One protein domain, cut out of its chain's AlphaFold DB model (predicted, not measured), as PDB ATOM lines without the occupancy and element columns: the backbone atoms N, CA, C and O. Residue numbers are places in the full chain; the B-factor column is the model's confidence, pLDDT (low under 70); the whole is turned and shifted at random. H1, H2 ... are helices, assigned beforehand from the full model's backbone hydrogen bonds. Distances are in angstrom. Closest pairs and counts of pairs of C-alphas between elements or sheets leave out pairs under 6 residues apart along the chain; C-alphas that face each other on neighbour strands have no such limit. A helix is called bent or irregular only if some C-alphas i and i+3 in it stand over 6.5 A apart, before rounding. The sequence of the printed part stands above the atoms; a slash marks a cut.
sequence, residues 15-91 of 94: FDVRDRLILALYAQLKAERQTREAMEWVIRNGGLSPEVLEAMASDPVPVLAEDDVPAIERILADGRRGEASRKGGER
ATOM      1  N   PHE A  15      22.080 -33.156 -32.436       76.94
ATOM      2  CA  PHE A  15      21.074 -34.199 -32.263       76.94
ATOM      3  C   PHE A  15      20.983 -35.046 -33.525       76.94
ATOM      4  O   PHE A  15      20.738 -34.540 -34.631       76.94
ATOM      5  N   ASP A  16      21.180 -36.351 -33.367       80.81
ATOM      6  CA  ASP A  16      20.952 -37.274 -34.465       80.81
ATOM      7  C   ASP A  16      19.449 -37.340 -34.821       80.81
ATOM      8  O   ASP A  16      18.602 -36.647 -34.251       80.81
ATOM      9  N   VAL A  17      19.090 -38.114 -35.847       79.00
ATOM     10  CA  VAL A  17      17.686 -38.199 -36.295       79.00
ATOM     11  C   VAL A  17      16.761 -38.729 -35.196       79.00
ATOM     12  O   VAL A  17      15.616 -38.287 -35.106       79.00
ATOM     13  N   ARG A  18      17.247 -39.638 -34.347       80.50
ATOM     14  CA  ARG A  18      16.455 -40.220 -33.264       80.50
ATOM     15  C   ARG A  18      16.199 -39.182 -32.183       80.50
ATOM     16  O   ARG A  18      15.058 -39.024 -31.761       80.50
ATOM     17  N   ASP A  19      17.227 -38.445 -31.777       83.06
ATOM     18  CA  ASP A  19      17.085 -37.373 -30.794       83.06
ATOM     19  C   ASP A  19      16.118 -36.287 -31.286       83.06
ATOM     20  O   ASP A  19      15.244 -35.832 -30.543       83.06
ATOM     21  N   ARG A  20      16.213 -35.914 -32.570       82.00
ATOM     22  CA  ARG A  20      15.275 -34.980 -33.210       82.00
ATOM     23  C   ARG A  20      13.835 -35.504 -33.178       82.00
ATOM     24  O   ARG A  20      12.930 -34.729 -32.874       82.00
ATOM     25  N   LEU A  21      13.618 -36.795 -33.445       83.69
ATOM     26  CA  LEU A  21      12.294 -37.420 -33.356       83.69
ATOM     27  C   LEU A  21      11.759 -37.412 -31.919       83.69
ATOM     28  O   LEU A  21      10.616 -37.026 -31.703       83.69
ATOM     29  N   ILE A  22      12.581 -37.779 -30.934       86.75
ATOM     30  CA  ILE A  22      12.191 -37.771 -29.515       86.75
ATOM     31  C   ILE A  22      11.768 -36.362 -29.085       86.75
ATOM     32  O   ILE A  22      10.723 -36.197 -28.455       86.75
ATOM     33  N   LEU A  23      12.539 -35.336 -29.459       87.56
ATOM     34  CA  LEU A  23      12.204 -33.943 -29.164       87.56
ATOM     35  C   LEU A  23      10.918 -33.495 -29.867       87.56
ATOM     36  O   LEU A  23      10.112 -32.796 -29.254       87.56
ATOM     37  N   ALA A  24      10.704 -33.906 -31.119       88.00
ATOM     38  CA  ALA A  24       9.481 -33.604 -31.855       88.00
ATOM     39  C   ALA A  24       8.248 -34.246 -31.199       88.00
ATOM     40  O   ALA A  24       7.262 -33.556 -30.948       88.00
ATOM     41  N   LEU A  25       8.329 -35.531 -30.838       88.56
ATOM     42  CA  LEU A  25       7.256 -36.248 -30.144       88.56
ATOM     43  C   LEU A  25       6.976 -35.649 -28.761       88.56
ATOM     44  O   LEU A  25       5.820 -35.467 -28.385       88.56
ATOM     45  N   TYR A  26       8.023 -35.280 -28.019       94.19
ATOM     46  CA  TYR A  26       7.875 -34.573 -26.748       94.19
ATOM     47  C   TYR A  26       7.170 -33.222 -26.929       94.19
ATOM     48  O   TYR A  26       6.243 -32.905 -26.182       94.19
ATOM     49  N   ALA A  27       7.586 -32.430 -27.919       92.88
ATOM     50  CA  ALA A  27       6.973 -31.139 -28.211       92.88
ATOM     51  C   ALA A  27       5.494 -31.290 -28.598       92.88
ATOM     52  O   ALA A  27       4.659 -30.537 -28.097       92.88
ATOM     53  N   GLN A  28       5.163 -32.295 -29.414       91.75
ATOM     54  CA  GLN A  28       3.788 -32.620 -29.785       91.75
ATOM     55  C   GLN A  28       2.948 -33.011 -28.562       91.75
ATOM     56  O   GLN A  28       1.874 -32.451 -28.358       91.75
ATOM     57  N   LEU A  29       3.450 -33.907 -27.705       93.94
ATOM     58  CA  LEU A  29       2.748 -34.318 -26.485       93.94
ATOM     59  C   LEU A  29       2.537 -33.142 -25.522       93.94
ATOM     60  O   LEU A  29       1.492 -33.029 -24.884       93.94
ATOM     61  N   LYS A  30       3.527 -32.253 -25.405       95.56
ATOM     62  CA  LYS A  30       3.407 -31.044 -24.589       95.56
ATOM     63  C   LYS A  30       2.322 -30.112 -25.131       95.56
ATOM     64  O   LYS A  30       1.519 -29.625 -24.342       95.56
ATOM     65  N   ALA A  31       2.295 -29.881 -26.444       94.25
ATOM     66  CA  ALA A  31       1.277 -29.051 -27.081       94.25
ATOM     67  C   ALA A  31      -0.131 -29.629 -26.867       94.25
ATOM     68  O   ALA A  31      -1.037 -28.903 -26.478       94.25
ATOM     69  N   GLU A  32      -0.287 -30.944 -27.021       94.69
ATOM     70  CA  GLU A  32      -1.551 -31.648 -26.791       94.69
ATOM     71  C   GLU A  32      -2.070 -31.440 -25.358       94.69
ATOM     72  O   GLU A  32      -3.224 -31.061 -25.159       94.69
ATOM     73  N   ARG A  33      -1.199 -31.583 -24.349       97.38
ATOM     74  CA  ARG A  33      -1.559 -31.325 -22.944       97.38
ATOM     75  C   ARG A  33      -1.988 -29.882 -22.708       97.38
ATOM     76  O   ARG A  33      -2.991 -29.663 -22.041       97.38
ATOM     77  N   GLN A  34      -1.270 -28.918 -23.281       97.19
ATOM     78  CA  GLN A  34      -1.618 -27.500 -23.164       97.19
ATOM     79  C   GLN A  34      -2.982 -27.195 -23.794       97.19
ATOM     80  O   GLN A  34      -3.780 -26.466 -23.207       97.19
ATOM     81  N   THR A  35      -3.276 -27.779 -24.958       93.50
ATOM     82  CA  THR A  35      -4.591 -27.659 -25.594       93.50
ATOM     83  C   THR A  35      -5.684 -28.276 -24.727       93.50
ATOM     84  O   THR A  35      -6.721 -27.642 -24.536       93.50
ATOM     85  N   ARG A  36      -5.449 -29.462 -24.147       94.44
ATOM     86  CA  ARG A  36      -6.400 -30.097 -23.223       94.44
ATOM     87  C   ARG A  36      -6.676 -29.216 -22.005       94.44
ATOM     88  O   ARG A  36      -7.834 -28.972 -21.697       94.44
ATOM     89  N   GLU A  37      -5.639 -28.702 -21.347       96.81
ATOM     90  CA  GLU A  37      -5.778 -27.813 -20.184       96.81
ATOM     91  C   GLU A  37      -6.574 -26.545 -20.527       96.81
ATOM     92  O   GLU A  37      -7.472 -26.146 -19.782       96.81
ATOM     93  N   ALA A  38      -6.289 -25.934 -21.680       94.19
ATOM     94  CA  ALA A  38      -7.038 -24.781 -22.165       94.19
ATOM     95  C   ALA A  38      -8.511 -25.135 -22.421       94.19
ATOM     96  O   ALA A  38      -9.399 -24.411 -21.975       94.19
ATOM     97  N   MET A  39      -8.787 -26.264 -23.080       92.62
ATOM     98  CA  MET A  39     -10.153 -26.741 -23.304       92.62
ATOM     99  C   MET A  39     -10.896 -26.993 -21.991       92.62
ATOM    100  O   MET A  39     -12.020 -26.523 -21.831       92.62
ATOM    101  N   GLU A  40     -10.278 -27.685 -21.033       93.94
ATOM    102  CA  GLU A  40     -10.866 -27.937 -19.714       93.94
ATOM    103  C   GLU A  40     -11.223 -26.634 -18.998       93.94
ATOM    104  O   GLU A  40     -12.302 -26.519 -18.412       93.94
ATOM    105  N   TRP A  41     -10.336 -25.638 -19.063       95.50
ATOM    106  CA  TRP A  41     -10.606 -24.322 -18.506       95.50
ATOM    107  C   TRP A  41     -11.806 -23.664 -19.193       95.50
ATOM    108  O   TRP A  41     -12.723 -23.217 -18.504       95.50
ATOM    109  N   VAL A  42     -11.858 -23.641 -20.527       94.75
ATOM    110  CA  VAL A  42     -12.971 -23.016 -21.259       94.75
ATOM    111  C   VAL A  42     -14.301 -23.714 -20.940       94.75
ATOM    112  O   VAL A  42     -15.292 -23.029 -20.685       94.75
ATOM    113  N   ILE A  43     -14.323 -25.049 -20.868       90.62
ATOM    114  CA  ILE A  43     -15.514 -25.831 -20.493       90.62
ATOM    115  C   ILE A  43     -15.994 -25.446 -19.088       90.62
ATOM    116  O   ILE A  43     -17.170 -25.140 -18.900       90.62
ATOM    117  N   ARG A  44     -15.088 -25.401 -18.100       92.88
ATOM    118  CA  ARG A  44     -15.431 -25.039 -16.711       92.88
ATOM    119  C   ARG A  44     -15.972 -23.615 -16.574       92.88
ATOM    120  O   ARG A  44     -16.727 -23.353 -15.644       92.88
ATOM    121  N   ASN A  45     -15.588 -22.714 -17.475       95.00
ATOM    122  CA  ASN A  45     -16.008 -21.313 -17.464       95.00
ATOM    123  C   ASN A  45     -17.158 -21.019 -18.447       95.00
ATOM    124  O   ASN A  45     -17.490 -19.856 -18.660       95.00
ATOM    125  N   GLY A  46     -17.770 -22.049 -19.045       90.69
ATOM    126  CA  GLY A  46     -18.917 -21.894 -19.945       90.69
ATOM    127  C   GLY A  46     -18.591 -21.212 -21.278       90.69
ATOM    128  O   GLY A  46     -19.479 -20.655 -21.913       90.69
ATOM    129  N   GLY A  47     -17.327 -21.231 -21.709       89.94
ATOM    130  CA  GLY A  47     -16.886 -20.573 -22.942       89.94
ATOM    131  C   GLY A  47     -17.120 -21.377 -24.230       89.94
ATOM    132  O   GLY A  47     -16.700 -20.931 -25.293       89.94
ATOM    133  N   LEU A  48     -17.762 -22.550 -24.150       90.19
ATOM    134  CA  LEU A  48     -18.163 -23.370 -25.301       90.19
ATOM    135  C   LEU A  48     -19.662 -23.660 -25.232       90.19
ATOM    136  O   LEU A  48     -20.174 -24.017 -24.170       90.19
ATOM    137  N   SER A  49     -20.350 -23.534 -26.368       93.00
ATOM    138  CA  SER A  49     -21.752 -23.933 -26.483       93.00
ATOM    139  C   SER A  49     -21.876 -25.445 -26.737       93.00
ATOM    140  O   SER A  49     -20.930 -26.060 -27.243       93.00
ATOM    141  N   PRO A  50     -23.030 -26.062 -26.419       90.38
ATOM    142  CA  PRO A  50     -23.286 -27.471 -26.719       90.38
ATOM    143  C   PRO A  50     -23.093 -27.826 -28.198       90.38
ATOM    144  O   PRO A  50     -22.522 -28.866 -28.505       90.38
ATOM    145  N   GLU A  51     -23.492 -26.938 -29.108       92.19
ATOM    146  CA  GLU A  51     -23.383 -27.139 -30.556       92.19
ATOM    147  C   GLU A  51     -21.918 -27.191 -31.008       92.19
ATOM    148  O   GLU A  51     -21.553 -27.984 -31.875       92.19
ATOM    149  N   VAL A  52     -21.052 -26.374 -30.396       90.50
ATOM    150  CA  VAL A  52     -19.609 -26.413 -30.672       90.50
ATOM    151  C   VAL A  52     -19.000 -27.716 -30.154       90.50
ATOM    152  O   VAL A  52     -18.196 -28.328 -30.853       90.50
ATOM    153  N   LEU A  53     -19.403 -28.179 -28.967       89.31
ATOM    154  CA  LEU A  53     -18.937 -29.460 -28.424       89.31
ATOM    155  C   LEU A  53     -19.374 -30.647 -29.292       89.31
ATOM    156  O   LEU A  53     -18.582 -31.562 -29.513       89.31
ATOM    157  N   GLU A  54     -20.599 -30.624 -29.814       90.50
ATOM    158  CA  GLU A  54     -21.120 -31.651 -30.721       90.50
ATOM    159  C   GLU A  54     -20.365 -31.672 -32.057       90.50
ATOM    160  O   GLU A  54     -19.983 -32.742 -32.540       90.50
ATOM    161  N   ALA A  55     -20.071 -30.493 -32.617       91.44
ATOM    162  CA  ALA A  55     -19.252 -30.370 -33.818       91.44
ATOM    163  C   ALA A  55     -17.834 -30.920 -33.597       91.44
ATOM    164  O   ALA A  55     -17.325 -31.655 -34.439       91.44
ATOM    165  N   MET A  56     -17.221 -30.628 -32.444       87.94
ATOM    166  CA  MET A  56     -15.906 -31.164 -32.080       87.94
ATOM    167  C   MET A  56     -15.924 -32.685 -31.884       87.94
ATOM    168  O   MET A  56     -14.985 -33.359 -32.288       87.94
ATOM    169  N   ALA A  57     -16.975 -33.239 -31.271       87.94
ATOM    170  CA  ALA A  57     -17.102 -34.683 -31.051       87.94
ATOM    171  C   ALA A  57     -17.341 -35.471 -32.350       87.94
ATOM    172  O   ALA A  57     -17.011 -36.654 -32.425       87.94
ATOM    173  N   SER A  58     -17.926 -34.816 -33.353       91.00
ATOM    174  CA  SER A  58     -18.235 -35.411 -34.656       91.00
ATOM    175  C   SER A  58     -17.083 -35.298 -35.662       91.00
ATOM    176  O   SER A  58     -17.128 -35.955 -36.702       91.00
ATOM    177  N   ASP A  59     -16.067 -34.477 -35.379       87.75
ATOM    178  CA  ASP A  59     -14.887 -34.317 -36.233       87.75
ATOM    179  C   ASP A  59     -13.948 -35.535 -36.092       87.75
ATOM    180  O   ASP A  59     -13.477 -35.830 -34.986       87.75
ATOM    181  N   PRO A  60     -13.670 -36.295 -37.169       79.19
ATOM    182  CA  PRO A  60     -12.839 -37.488 -37.083       79.19
ATOM    183  C   PRO A  60     -11.381 -37.143 -36.756       79.19
ATOM    184  O   PRO A  60     -10.666 -36.538 -37.552       79.19
ATOM    185  N   VAL A  61     -10.895 -37.631 -35.613       75.62
ATOM    186  CA  VAL A  61      -9.471 -37.557 -35.263       75.62
ATOM    187  C   VAL A  61      -8.719 -38.693 -35.969       75.62
ATOM    188  O   VAL A  61      -9.051 -39.861 -35.748       75.62
ATOM    189  N   PRO A  62      -7.690 -38.407 -36.790       69.69
ATOM    190  CA  PRO A  62      -6.865 -39.450 -37.386       69.69
ATOM    191  C   PRO A  62      -6.150 -40.239 -36.284       69.69
ATOM    192  O   PRO A  62      -5.379 -39.674 -35.506       69.69
ATOM    193  N   VAL A  63      -6.392 -41.548 -36.219       75.12
ATOM    194  CA  VAL A  63      -5.675 -42.446 -35.311       75.12
ATOM    195  C   VAL A  63      -4.418 -42.926 -36.027       75.12
ATOM    196  O   VAL A  63      -4.521 -43.619 -37.033       75.12
ATOM    197  N   LEU A  64      -3.243 -42.557 -35.513       72.12
ATOM    198  CA  LEU A  64      -1.994 -43.208 -35.905       72.12
ATOM    199  C   LEU A  64      -1.941 -44.570 -35.211       72.12
ATOM    200  O   LEU A  64      -1.928 -44.635 -33.978       72.12
ATOM    201  N   ALA A  65      -1.956 -45.643 -35.994       74.94
ATOM    202  CA  ALA A  65      -1.884 -47.009 -35.498       74.94
ATOM    203  C   ALA A  65      -0.424 -47.467 -35.359       74.94
ATOM    204  O   ALA A  65       0.488 -46.906 -35.970       74.94
ATOM    205  N   GLU A  66      -0.190 -48.530 -34.584       74.62
ATOM    206  CA  GLU A  66       1.141 -49.151 -34.488       74.62
ATOM    207  C   GLU A  66       1.677 -49.576 -35.869       74.62
ATOM    208  O   GLU A  66       2.873 -49.456 -36.137       74.62
ATOM    209  N   ASP A  67       0.781 -49.964 -36.779       80.69
ATOM    210  CA  ASP A  67       1.102 -50.348 -38.158       80.69
ATOM    211  C   ASP A  67       1.621 -49.185 -39.027       80.69
ATOM    212  O   ASP A  67       2.245 -49.424 -40.064       80.69
ATOM    213  N   ASP A  68       1.432 -47.927 -38.608       79.44
ATOM    214  CA  ASP A  68       1.957 -46.751 -39.315       79.44
ATOM    215  C   ASP A  68       3.434 -46.478 -38.977       79.44
ATOM    216  O   ASP A  68       4.151 -45.806 -39.729       79.44
ATOM    217  N   VAL A  69       3.932 -47.034 -37.865       80.50
ATOM    218  CA  VAL A  69       5.302 -46.811 -37.375       80.50
ATOM    219  C   VAL A  69       6.367 -47.256 -38.390       80.50
ATOM    220  O   VAL A  69       7.275 -46.465 -38.666       80.50
ATOM    221  N   PRO A  70       6.285 -48.443 -39.030       84.31
ATOM    222  CA  PRO A  70       7.260 -48.855 -40.040       84.31
ATOM    223  C   PRO A  70       7.330 -47.914 -41.251       84.31
ATOM    224  O   PRO A  70       8.410 -47.698 -41.809       84.31
ATOM    225  N   ALA A  71       6.198 -47.333 -41.667       81.25
ATOM    226  CA  ALA A  71       6.160 -46.384 -42.777       81.25
ATOM    227  C   ALA A  71       6.877 -45.075 -42.410       81.25
ATOM    228  O   ALA A  71       7.674 -44.563 -43.201       81.25
ATOM    229  N   ILE A  72       6.652 -44.584 -41.189       80.19
ATOM    230  CA  ILE A  72       7.322 -43.400 -40.640       80.19
ATOM    231  C   ILE A  72       8.833 -43.646 -40.513       80.19
ATOM    232  O   ILE A  72       9.629 -42.840 -40.996       80.19
ATOM    233  N   GLU A  73       9.245 -44.786 -39.953       81.62
ATOM    234  CA  GLU A  73      10.658 -45.173 -39.829       81.62
ATOM    235  C   GLU A  73      11.363 -45.254 -41.193       81.62
ATOM    236  O   GLU A  73      12.505 -44.808 -41.338       81.62
ATOM    237  N   ARG A  74      10.679 -45.754 -42.234       81.75
ATOM    238  CA  ARG A  74      11.226 -45.781 -43.600       81.75
ATOM    239  C   ARG A  74      11.449 -44.372 -44.153       81.75
ATOM    240  O   ARG A  74      12.528 -44.098 -44.677       81.75
ATOM    241  N   ILE A  75      10.477 -43.472 -43.993       80.31
ATOM    242  CA  ILE A  75      10.596 -42.065 -44.417       80.31
ATOM    243  C   ILE A  75      11.778 -41.387 -43.703       80.31
ATOM    244  O   ILE A  75      12.577 -40.687 -44.332       80.31
ATOM    245  N   LEU A  76      11.944 -41.644 -42.402       75.12
ATOM    246  CA  LEU A  76      13.065 -41.126 -41.614       75.12
ATOM    247  C   LEU A  76      14.416 -41.704 -42.071       75.12
ATOM    248  O   LEU A  76      15.410 -40.977 -42.162       75.12
ATOM    249  N   ALA A  77      14.469 -42.999 -42.397       78.31
ATOM    250  CA  ALA A  77      15.669 -43.647 -42.920       78.31
ATOM    251  C   ALA A  77      16.070 -43.119 -44.308       78.31
ATOM    252  O   ALA A  77      17.265 -42.957 -44.578       78.31
ATOM    253  N   ASP A  78      15.101 -42.797 -45.164       74.00
ATOM    254  CA  ASP A  78      15.332 -42.221 -46.491       74.00
ATOM    255  C   ASP A  78      15.888 -40.794 -46.406       74.00
ATOM    256  O   ASP A  78      16.835 -40.453 -47.125       74.00
ATOM    257  N   GLY A  79      15.407 -39.994 -45.448       63.88
ATOM    258  CA  GLY A  79      15.951 -38.666 -45.151       63.88
ATOM    259  C   GLY A  79      17.441 -38.677 -44.771       63.88
ATOM    260  O   GLY A  79      18.193 -37.790 -45.188       63.88
ATOM    261  N   ARG A  80      17.912 -39.722 -44.067       62.28
ATOM    262  CA  ARG A  80      19.337 -39.884 -43.700       62.28
ATOM    263  C   ARG A  80      20.260 -40.025 -44.913       62.28
ATOM    264  O   ARG A  80      21.389 -39.535 -44.880       62.28
ATOM    265  N   ARG A  81      19.798 -40.665 -45.995       59.88
ATOM    266  CA  ARG A  81      20.595 -40.847 -47.225       59.88
ATOM    267  C   ARG A  81      20.806 -39.526 -47.973       59.88
ATOM    268  O   ARG A  81      21.892 -39.290 -48.504       59.88
ATOM    269  N   GLY A  82      19.814 -38.634 -47.944       57.66
ATOM    270  CA  GLY A  82      19.903 -37.297 -48.540       57.66
ATOM    271  C   GLY A  82      20.862 -36.348 -47.806       57.66
ATOM    272  O   GLY A  82      21.628 -35.631 -48.452       57.66
ATOM    273  N   GLU A  83      20.879 -36.362 -46.465       56.09
ATOM    274  CA  GLU A  83      21.812 -35.545 -45.662       56.09
ATOM    275  C   GLU A  83      23.277 -35.998 -45.827       56.09
ATOM    276  O   GLU A  83      24.178 -35.157 -45.918       56.09
ATOM    277  N   ALA A  84      23.532 -37.309 -45.935       56.94
ATOM    278  CA  ALA A  84      24.879 -37.848 -46.149       56.94
ATOM    279  C   ALA A  84      25.465 -37.464 -47.523       56.94
ATOM    280  O   ALA A  84      26.640 -37.108 -47.618       56.94
ATOM    281  N   SER A  85      24.639 -37.464 -48.577       56.22
ATOM    282  CA  SER A  85      25.058 -37.069 -49.929       56.22
ATOM    283  C   SER A  85      25.398 -35.570 -50.025       56.22
ATOM    284  O   SER A  85      26.391 -35.197 -50.650       56.22
ATOM    285  N   ARG A  86      24.664 -34.701 -49.307       56.09
ATOM    286  CA  ARG A  86      24.958 -33.254 -49.239       56.09
ATOM    287  C   ARG A  86      26.286 -32.941 -48.537       56.09
ATOM    288  O   ARG A  86      27.044 -32.116 -49.036       56.09
ATOM    289  N   LYS A  87      26.620 -33.644 -47.445       55.91
ATOM    290  CA  LYS A  87      27.919 -33.489 -46.752       55.91
ATOM    291  C   LYS A  87      29.121 -34.031 -47.544       55.91
ATOM    292  O   LYS A  87      30.253 -33.648 -47.246       55.91
ATOM    293  N   GLY A  88      28.898 -34.919 -48.516       52.78
ATOM    294  CA  GLY A  88      29.938 -35.405 -49.432       52.78
ATOM    295  C   GLY A  88      30.293 -34.396 -50.529       52.78
ATOM    296  O   GLY A  88      31.466 -34.240 -50.855       52.78
ATOM    297  N   GLY A  89      29.303 -33.657 -51.043       53.88
ATOM    298  CA  GLY A  89      29.495 -32.673 -52.118       53.88
ATOM    299  C   GLY A  89      30.189 -31.367 -51.701       53.88
ATOM    300  O   GLY A  89      30.787 -30.704 -52.543       53.88
ATOM    301  N   GLU A  90      30.159 -31.001 -50.416       52.41
ATOM    302  CA  GLU A  90      30.829 -29.791 -49.902       52.41
ATOM    303  C   GLU A  90      32.338 -29.963 -49.659       52.41
ATOM    304  O   GLU A  90      33.045 -28.970 -49.526       52.41
ATOM    305  N   ARG A  91      32.870 -31.196 -49.640       54.16
ATOM    306  CA  ARG A  91      34.320 -31.448 -49.469       54.16
ATOM    307  C   ARG A  91      35.099 -31.486 -50.786       54.16
ATOM    308  O   ARG A  91      36.298 -31.744 -50.773       54.16
TER     309      ARG A  91
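AT A GLANCE: This is residues 15 to 91 of the 94 residues of an uncharacterized protein of Agrobacterium fabrum (UniProt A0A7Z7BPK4). One long helix, H1, makes one side of an open, extended frame; after H1 the backbone turns through the short helix H2, folds back through residues 59 to 65, and enters a second long helix, H3, which slants past the first residues of H1. The three helices do not pack into a core: H3 only comes near H1 around Val 17 and Leu 76, and residues 81 to 91 stick out at the end of the printed part. The printed part has 77 residues with three named helices, in the order H1, H2, H3, and no named strand; the class is all helix. The whole is extended, with a radius of gyration of the C-alphas of 19.6 A, and the C-alphas span 61 by 24 by 19 A, a rod in outline.

HOW THE PARTS SIT: Start from H1, residues 17 to 44, and look for H3, residues 66 to 89, near its first residue. The two are close but not clearly touching, with 2 pairs of C-alphas within 8 A. Their closest C-alphas, those of Val 17 and Leu 76, are 7.6 A apart. The lines of H1 and H3 stand at a steep tilt of 49 degrees, and the two run opposite ways. Their centres are 24.6 A apart. H2, residues 50 to 58, is apart from H1 and apart from H3. In the backbones of H1 and H2, every O i to N i+4 pair is within hydrogen-bond range; in H3, 16 of 20 are.

IN THESE COORDINATES: Find C-alpha 17 at (17.686, -38.199, -36.295); from there H1 runs 40.7 A to C-alpha 44 at (-15.431, -25.039, -16.711). Move on to Pro 50, where H2 begins, and follow its nine residues for 12.3 A to Ser 58. H3 begins at Glu 66 and covers 37.2 A to C-alpha 89 at (29.495, -32.673, -52.118). Look near its beginning: H3 is irregular, but only just, with C-alphas 67 and 70 6.6 A apart, and its line is a rough one.

THE WHOLE: Look at Pro 50 and Arg 91 for the two C-alphas farthest apart, 62.1 A. From Phe 15 to Arg 91, the first and last printed C-alphas are 21.9 A apart. The printed part has no cut. The link from H1 to H2 is tight, with 5 residues between them, and the link from H2 to H3 is short, with 7. Residues 24 to 38, 54 to 75 and 81 to 91 stand free. In the B-factor column the mean pLDDT of the printed part is 81.6; it is under 70 at residue 62 and at residues 79 to 91.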